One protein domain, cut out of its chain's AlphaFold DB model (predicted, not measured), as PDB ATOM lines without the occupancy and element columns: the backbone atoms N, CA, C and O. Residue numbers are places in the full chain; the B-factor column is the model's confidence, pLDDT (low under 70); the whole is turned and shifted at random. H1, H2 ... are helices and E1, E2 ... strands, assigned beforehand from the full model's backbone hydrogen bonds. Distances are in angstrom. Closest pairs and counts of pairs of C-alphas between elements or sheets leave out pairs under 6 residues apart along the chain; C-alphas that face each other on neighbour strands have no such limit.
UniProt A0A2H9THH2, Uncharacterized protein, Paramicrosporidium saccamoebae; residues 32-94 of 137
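Overview. This is residues 32 to 94 of the 137 residues of an uncharacterized protein of Paramicrosporidium saccamoebae (UniProt A0A2H9THH2). Helix H2 and the two-stranded hairpin E1 E2 make a V, joined at its tip by a tight link, while helix H1 meets the first residues of H2 at about a right angle. The loop between the strands sticks out at one end with residues 76 to 85, and residues 40 to 46 stick out at the other. The 63 printed residues run H1, H2, E1, E2, with an antiparallel sheet in the order E1 - E2; the class is mixed, helices and strands. The whole is loose, with a radius of gyration of the C-alphas of 13.4 A, and elongated, spanning 43 by 23 by 18 A.

Arrangement. H1, residues 32 to 41, touches H2, residues 50 to 62, which meets it with residues 50 to 53 alone. Their closest C-alphas, those of Leu 35 and Ile 53, are 6.4 A apart, and their lines stand about perpendicular at 83 degrees. Every O i to N i+4 pair in H1 and H2 is within hydrogen-bond range. The closest C-alphas of H2 and E1, residues 66 to 70, are those of Leu 60 and Val 66, 5.5 A apart. E1 and E2, residues 89 to 93, form an antiparallel hairpin at 149 degrees, with N 67 and O 92 within hydrogen-bond range at 2.8 A. H2 and E2 are near each other, with 5 pairs of C-alphas within 10 A. H1 is apart from E1 and E2.

Along the chain. H1 begins at C-alpha 32 (211.335, 173.437, 140.001) and is 14.1 A long. H2, 18.5 A long, begins at C-alpha 50 (208.501, 167.359, 137.775). E1 measures 13.2 A and E2 13.5 A, ending at C-alpha 93 (199.886, 179.050, 149.951).

Size, cuts and confidence. The two farthest C-alphas, those of Ser 45 and Arg 78, are 43.0 A apart. The printed part has no cut. The link from E1 to E2, 18 residues, is long. Residues 72 to 87 have pLDDT under 70.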
ATOM      1  N   GLU A  32     209.982 173.974 139.790       89.88
ATOM      2  CA  GLU A  32     211.335 173.437 140.001       89.88
ATOM      3  C   GLU A  32     211.864 173.711 141.413       89.88
ATOM      4  O   GLU A  32     212.549 172.886 142.015       89.88
ATOM      5  N   GLN A  33     211.542 174.880 141.970       90.75
ATOM      6  CA  GLN A  33     211.967 175.249 143.319       90.75
ATOM      7  C   GLN A  33     211.264 174.388 144.371       90.75
ATOM      8  O   GLN A  33     211.903 173.961 145.332       90.75
ATOM      9  N   VAL A  34     209.976 174.092 144.166       91.75
ATOM     10  CA  VAL A  34     209.222 173.163 145.017       91.75
ATOM     11  C   VAL A  34     209.789 171.748 144.904       91.75
ATOM     12  O   VAL A  34     210.015 171.108 145.928       91.75
ATOM     13  N   LEU A  35     210.085 171.275 143.691       91.06
ATOM     14  CA  LEU A  35     210.671 169.952 143.472       91.06
ATOM     15  C   LEU A  35     212.014 169.797 144.193       91.06
ATOM     16  O   LEU A  35     212.196 168.839 144.946       91.06
ATOM     17  N   ASN A  36     212.918 170.765 144.030       91.00
ATOM     18  CA  ASN A  36     214.214 170.759 144.710       91.00
ATOM     19  C   ASN A  36     214.040 170.752 146.235       91.00
ATOM     20  O   ASN A  36     214.688 169.970 146.929       91.00
ATOM     21  N   PHE A  37     213.116 171.561 146.759       91.38
ATOM     22  CA  PHE A  37     212.825 171.597 148.190       91.38
ATOM     23  C   PHE A  37     212.316 170.247 148.719       91.38
ATOM     24  O   PHE A  37     212.761 169.775 149.767       91.38
ATOM     25  N   VAL A  38     211.410 169.590 147.990       90.50
ATOM     26  CA  VAL A  38     210.878 168.277 148.381       90.50
ATOM     27  C   VAL A  38     211.977 167.212 148.342       90.50
ATOM     28  O   VAL A  38     212.095 166.429 149.288       90.50
ATOM     29  N   GLN A  39     212.835 167.213 147.320       88.69
ATOM     30  CA  GLN A  39     213.967 166.287 147.229       88.69
ATOM     31  C   GLN A  39     214.991 166.501 148.358       88.69
ATOM     32  O   GLN A  39     215.451 165.534 148.970       88.69
ATOM     33  N   GLU A  40     215.304 167.756 148.698       90.25
ATOM     34  CA  GLU A  40     216.194 168.100 149.816       90.25
ATOM     35  C   GLU A  40     215.619 167.681 151.175       90.25
ATOM     36  O   GLU A  40     216.365 167.249 152.058       90.25
ATOM     37  N   SER A  41     214.295 167.765 151.337       87.38
ATOM     38  CA  SER A  41     213.608 167.408 152.584       87.38
ATOM     39  C   SER A  41     213.630 165.906 152.903       87.38
ATOM     40  O   SER A  41     213.386 165.530 154.048       87.38
ATOM     41  N   LYS A  42     213.944 165.044 151.918       83.44
ATOM     42  CA  LYS A  42     214.029 163.573 152.046       83.44
ATOM     43  C   LYS A  42     212.818 162.924 152.733       83.44
ATOM     44  O   LYS A  42     212.961 161.930 153.443       83.44
ATOM     45  N   VAL A  43     211.623 163.475 152.523       84.75
ATOM     46  CA  VAL A  43     210.376 162.952 153.111       84.75
ATOM     47  C   VAL A  43     209.961 161.620 152.475       84.75
ATOM     48  O   VAL A  43     209.380 160.770 153.148       84.75
ATOM     49  N   THR A  44     210.304 161.409 151.203       81.25
ATOM     50  CA  THR A  44     209.894 160.235 150.421       81.25
ATOM     51  C   THR A  44     211.117 159.519 149.848       81.25
ATOM     52  O   THR A  44     212.072 160.158 149.418       81.25
ATOM     53  N   SER A  45     211.090 158.181 149.838       79.75
ATOM     54  CA  SER A  45     212.182 157.336 149.318       79.75
ATOM     55  C   SER A  45     212.137 157.111 147.796       79.75
ATOM     56  O   SER A  45     213.045 156.484 147.258       79.75
ATOM     57  N   ALA A  46     211.074 157.548 147.123       84.50
ATOM     58  CA  ALA A  46     210.866 157.377 145.687       84.50
ATOM     59  C   ALA A  46     211.505 158.516 144.877       84.50
ATOM     60  O   ALA A  46     211.617 159.641 145.366       84.50
ATOM     61  N   GLU A  47     211.887 158.227 143.632       84.12
ATOM     62  CA  GLU A  47     212.322 159.245 142.674       84.12
ATOM     63  C   GLU A  47     211.108 160.075 142.244       84.12
ATOM     64  O   GLU A  47     210.150 159.540 141.694       84.12
ATOM     65  N   LEU A  48     211.130 161.372 142.555       87.81
ATOM     66  CA  LEU A  48     210.056 162.310 142.233       87.81
ATOM     67  C   LEU A  48     210.418 163.084 140.967       87.81
ATOM     68  O   LEU A  48     211.479 163.717 140.914       87.81
ATOM     69  N   THR A  49     209.527 163.054 139.978       91.25
ATOM     70  CA  THR A  49     209.653 163.826 138.737       91.25
ATOM     71  C   THR A  49     208.931 165.174 138.832       91.25
ATOM     72  O   THR A  49     208.147 165.418 139.750       91.25
ATOM     73  N   ALA A  50     209.197 166.071 137.876       89.88
ATOM     74  CA  ALA A  50     208.501 167.359 137.775       89.88
ATOM     75  C   ALA A  50     206.983 167.189 137.606       89.88
ATOM     76  O   ALA A  50     206.216 167.946 138.197       89.88
ATOM     77  N   GLU A  51     206.569 166.155 136.875       91.12
ATOM     78  CA  GLU A  51     205.163 165.822 136.652       91.12
ATOM     79  C   GLU A  51     204.473 165.352 137.941       91.12
ATOM     80  O   GLU A  51     203.370 165.780 138.259       91.12
ATOM     81  N   ASP A  52     205.146 164.545 138.764       92.12
ATOM     82  CA  ASP A  52     204.562 164.103 140.039       92.12
ATOM     83  C   ASP A  52     204.283 165.292 140.973       92.12
ATOM     84  O   ASP A  52     203.267 165.343 141.673       92.12
ATOM     85  N   ILE A  53     205.185 166.278 140.965       92.56
ATOM     86  CA  ILE A  53     205.027 167.517 141.731       92.56
ATOM     87  C   ILE A  53     203.952 168.416 141.110       92.56
ATOM     88  O   ILE A  53     203.189 169.023 141.864       92.56
ATOM     89  N   SER A  54     203.841 168.479 139.778       92.25
ATOM     90  CA  SER A  54     202.774 169.224 139.094       92.25
ATOM     91  C   SER A  54     201.397 168.680 139.500       92.25
ATOM     92  O   SER A  54     200.538 169.439 139.955       92.25
ATOM     93  N   MET A  55     201.217 167.356 139.469       93.12
ATOM     94  CA  MET A  55     199.981 166.685 139.877       93.12
ATOM     95  C   MET A  55     199.666 166.907 141.359       93.12
ATOM     96  O   MET A  55     198.515 167.173 141.720       93.12
ATOM     97  N   LEU A  56     200.679 166.842 142.228       93.25
ATOM     98  CA  LEU A  56     200.514 167.121 143.654       93.25
ATOM     99  C   LEU A  56     200.085 168.573 143.901       93.25
ATOM    100  O   LEU A  56     199.158 168.813 144.673       93.25
ATOM    101  N   LEU A  57     200.727 169.540 143.243       93.44
ATOM    102  CA  LEU A  57     200.369 170.954 143.357       93.44
ATOM    103  C   LEU A  57     198.958 171.212 142.825       93.44
ATOM    104  O   LEU A  57     198.192 171.914 143.479       93.44
ATOM    105  N   ASN A  58     198.576 170.584 141.711       94.06
ATOM    106  CA  ASN A  58     197.213 170.658 141.184       94.06
ATOM    107  C   ASN A  58     196.188 170.144 142.201       94.06
ATOM    108  O   ASN A  58     195.173 170.799 142.429       94.06
ATOM    109  N   ARG A  59     196.467 169.031 142.891       95.38
ATOM    110  CA  ARG A  59     195.614 168.561 143.994       95.38
ATOM    111  C   ARG A  59     195.475 169.609 145.099       95.38
ATOM    112  O   ARG A  59     194.361 169.875 145.531       95.38
ATOM    113  N   LEU A  60     196.573 170.230 145.525       93.38
ATOM    114  CA  LEU A  60     196.533 171.269 146.563       93.38
ATOM    115  C   LEU A  60     195.762 172.523 146.125       93.38
ATOM    116  O   LEU A  60     195.170 173.203 146.967       93.38
ATOM    117  N   VAL A  61     195.750 172.817 144.823       93.12
ATOM    118  CA  VAL A  61     194.900 173.861 144.238       93.12
ATOM    119  C   VAL A  61     193.426 173.465 144.316       93.12
ATOM    120  O   VAL A  61     192.608 174.276 144.745       93.12
ATOM    121  N   PHE A  62     193.078 172.217 143.986       93.06
ATOM    122  CA  PHE A  62     191.704 171.717 144.124       93.06
ATOM    123  C   PHE A  62     191.222 171.676 145.578       93.06
ATOM    124  O   PHE A  62     190.057 171.965 145.840       93.06
ATOM    125  N   ASP A  63     192.119 171.390 146.522       91.06
ATOM    126  CA  ASP A  63     191.831 171.449 147.958       91.06
ATOM    127  C   ASP A  63     191.668 172.904 148.463       91.06
ATOM    128  O   ASP A  63     191.267 173.129 149.606       91.06
ATOM    129  N   GLY A  64     191.977 173.911 147.634       90.25
ATOM    130  CA  GLY A  64     191.889 175.332 147.982       90.25
ATOM    131  C   GLY A  64     192.966 175.799 148.967       90.25
ATOM    132  O   GLY A  64     192.816 176.847 149.597       90.25
ATOM    133  N   LEU A  65     194.042 175.021 149.123       90.44
ATOM    134  CA  LEU A  65     195.161 175.318 150.026       90.44
ATOM    135  C   LEU A  65     196.276 176.106 149.325       90.44
ATOM    136  O   LEU A  65     197.073 176.783 149.979       90.44
ATOM    137  N   VAL A  66     196.353 176.009 147.998       92.75
ATOM    138  CA  VAL A  66     197.353 176.677 147.161       92.75
ATOM    139  C   VAL A  66     196.659 177.376 145.997       92.75
ATOM    140  O   VAL A  66     195.683 176.884 145.446       92.75
ATOM    141  N   GLU A  67     197.180 178.529 145.602       90.56
ATOM    142  CA  GLU A  67     196.763 179.272 144.417       90.56
ATOM    143  C   GLU A  67     197.885 179.230 143.369       90.56
ATOM    144  O   GLU A  67     199.055 179.468 143.696       90.56
ATOM    145  N   LYS A  68     197.531 178.917 142.114       91.06
ATOM    146  CA  LYS A  68     198.427 178.974 140.947       91.06
ATOM    147  C   LYS A  68     198.334 180.380 140.348       91.06
ATOM    148  O   LYS A  68     197.271 180.792 139.892       91.06
ATOM    149  N   VAL A  69     199.437 181.123 140.375       88.50
ATOM    150  CA  VAL A  69     199.519 182.527 139.949       88.50
ATOM    151  C   VAL A  69     200.482 182.640 138.770       88.50
ATOM    152  O   VAL A  69     201.496 181.952 138.715       88.50
ATOM    153  N   VAL A  70     200.183 183.519 137.817       85.69
ATOM    154  CA  VAL A  70     201.096 183.832 136.708       85.69
ATOM    155  C   VAL A  70     202.215 184.736 137.223       85.69
ATOM    156  O   VAL A  70     201.950 185.766 137.848       85.69
ATOM    157  N   SER A  71     203.470 184.379 136.956       77.88
ATOM    158  CA  SER A  71     204.612 185.204 137.343       77.88
ATOM    159  C   SER A  71     204.584 186.552 136.617       77.88
ATOM    160  O   SER A  71     204.681 186.635 135.395       77.88
ATOM    161  N   MET A  72     204.489 187.645 137.380       64.81
ATOM    162  CA  MET A  72     204.495 189.006 136.824       64.81
ATOM    163  C   MET A  72     205.855 189.381 136.206       64.81
ATOM    164  O   MET A  72     205.937 190.269 135.360       64.81
ATOM    165  N   ALA A  73     206.936 188.696 136.599       61.59
ATOM    166  CA  ALA A  73     208.276 188.932 136.062       61.59
ATOM    167  C   ALA A  73     208.458 188.419 134.623       61.59
ATOM    168  O   ALA A  73     209.380 188.859 133.938       61.59
ATOM    169  N   SER A  74     207.604 187.499 134.165       56.91
ATOM    170  CA  SER A  74     207.731 186.820 132.872       56.91
ATOM    171  C   SER A  74     206.709 187.288 131.838       56.91
ATOM    172  O   SER A  74     206.425 186.545 130.908       56.91
ATOM    173  N   VAL A  75     206.148 188.495 131.975       53.78
ATOM    174  CA  VAL A  75     205.202 189.051 130.995       53.78
ATOM    175  C   VAL A  75     205.940 189.958 129.996       53.78
ATOM    176  O   VAL A  75     206.010 191.172 130.209       53.78
ATOM    177  N   PRO A  76     206.491 189.452 128.873       52.56
ATOM    178  CA  PRO A  76     206.674 190.300 127.713       52.56
ATOM    179  C   PRO A  76     205.284 190.618 127.148       52.56
ATOM    180  O   PRO A  76     204.419 189.758 126.994       52.56
ATOM    181  N   SER A  77     205.058 191.896 126.868       55.16
ATOM    182  CA  SER A  77     203.864 192.407 126.203       55.16
ATOM    183  C   SER A  77     203.458 191.532 125.002       55.16
ATOM    184  O   SER A  77     204.129 191.552 123.976       55.16
ATOM    185  N   ARG A  78     202.292 190.880 125.105       51.69
ATOM    186  CA  ARG A  78     201.471 190.382 123.986       51.69
ATOM    187  C   ARG A  78     202.113 189.339 123.059       51.69
ATOM    188  O   ARG A  78     202.208 189.614 121.872       51.69
ATOM    189  N   ILE A  79     202.404 188.135 123.546       52.28
ATOM    190  CA  ILE A  79     202.134 186.876 122.817       52.28
ATOM    191  C   ILE A  79     201.841 185.826 123.894       52.28
ATOM    192  O   ILE A  79     202.751 185.393 124.590       52.28
ATOM    193  N   VAL A  80     200.569 185.475 124.088       53.88
ATOM    194  CA  VAL A  80     200.213 184.259 124.830       53.88
ATOM    195  C   VAL A  80     200.242 183.162 123.777       53.88
ATOM    196  O   VAL A  80     199.298 183.029 122.999       53.88
ATOM    197  N   SER A  81     201.387 182.503 123.633       53.78
ATOM    198  CA  SER A  81     201.460 181.242 122.901       53.78
ATOM    199  C   SER A  81     200.690 180.214 123.726       53.78
ATOM    200  O   SER A  81     200.841 180.186 124.945       53.78
ATOM    201  N   ASP A  82     199.861 179.403 123.078       53.31
ATOM    202  CA  ASP A  82     199.069 178.313 123.674       53.31
ATOM    203  C   ASP A  82     199.947 177.099 124.045       53.31
ATOM    204  O   ASP A  82     199.532 175.951 123.947       53.31
ATOM    205  N   ASP A  83     201.206 177.355 124.397       55.31
ATOM    206  CA  ASP A  83     202.149 176.343 124.841       55.31
ATOM    207  C   ASP A  83     202.114 176.362 126.373       55.31
ATOM    208  O   ASP A  83     202.395 177.386 127.003       55.31
ATOM    209  N   GLU A  84     201.698 175.246 126.973       58.84
ATOM    210  CA  GLU A  84     201.586 175.025 128.421       58.84
ATOM    211  C   GLU A  84     202.972 174.982 129.097       58.84
ATOM    212  O   GLU A  84     203.366 173.996 129.716       58.84
ATOM    213  N   ASP A  85     203.747 176.058 128.987       63.69
ATOM    214  CA  ASP A  85     205.008 176.191 129.702       63.69
ATOM    215  C   ASP A  85     204.712 176.417 131.192       63.69
ATOM    216  O   ASP A  85     204.517 177.544 131.663       63.69
ATOM    217  N   ASP A  86     204.725 175.332 131.971       62.53
ATOM    218  CA  ASP A  86     204.540 175.347 133.430       62.53
ATOM    219  C   ASP A  86     205.537 176.267 134.169       62.53
ATOM    220  O   ASP A  86     205.318 176.654 135.319       62.53
ATOM    221  N   ASN A  87     206.601 176.689 133.480       69.12
ATOM    222  CA  ASN A  87     207.598 177.658 133.932       69.12
ATOM    223  C   ASN A  87     207.061 179.085 134.133       69.12
ATOM    224  O   ASN A  87     207.726 179.907 134.766       69.12
ATOM    225  N   ILE A  88     205.877 179.401 133.607       81.94
ATOM    226  CA  ILE A  88     205.253 180.724 133.757       81.94
ATOM    227  C   ILE A  88     204.536 180.849 135.116       81.94
ATOM    228  O   ILE A  88     204.281 181.960 135.597       81.94
ATOM    229  N   TYR A  89     204.229 179.725 135.766       87.31
ATOM    230  CA  TYR A  89     203.416 179.702 136.974       87.31
ATOM    231  C   TYR A  89     204.243 179.636 138.260       87.31
ATOM    232  O   TYR A  89     205.249 178.935 138.373       87.31
ATOM    233  N   VAL A  90     203.756 180.351 139.271       91.12
ATOM    234  CA  VAL A  90     204.259 180.339 140.645       91.12
ATOM    235  C   VAL A  90     203.131 179.977 141.605       91.12
ATOM    236  O   VAL A  90     201.953 180.201 141.319       91.12
ATOM    237  N   TYR A  91     203.489 179.411 142.752       91.69
ATOM    238  CA  TYR A  91     202.530 178.849 143.698       91.69
ATOM    239  C   TYR A  91     202.552 179.616 145.015       91.69
ATOM    240  O   TYR A  91     203.606 179.874 145.599       91.69
ATOM    241  N   LYS A  92     201.364 179.962 145.508       90.06
ATOM    242  CA  LYS A  92     201.174 180.688 146.764       90.06
ATOM    243  C   LYS A  92     200.285 179.876 147.694       90.06
ATOM    244  O   LYS A  92     199.181 179.504 147.319       90.06
ATOM    245  N   ALA A  93     200.736 179.644 148.924       89.50
ATOM    246  CA  ALA A  93     199.886 179.050 149.951       89.50
ATOM    247  C   ALA A  93     198.797 180.043 150.384       89.50
ATOM    248  O   ALA A  93     199.077 181.222 150.631       89.50
ATOM    249  N   VAL A  94     197.566 179.556 150.495       87.25
ATOM    250  CA  VAL A  94     196.397 180.337 150.895       87.25
ATOM    251  C   VAL A  94     195.879 179.801 152.221       87.25
ATOM    252  O   VAL A  94     195.794 178.597 152.443       87.25
TER     253      VAL A  94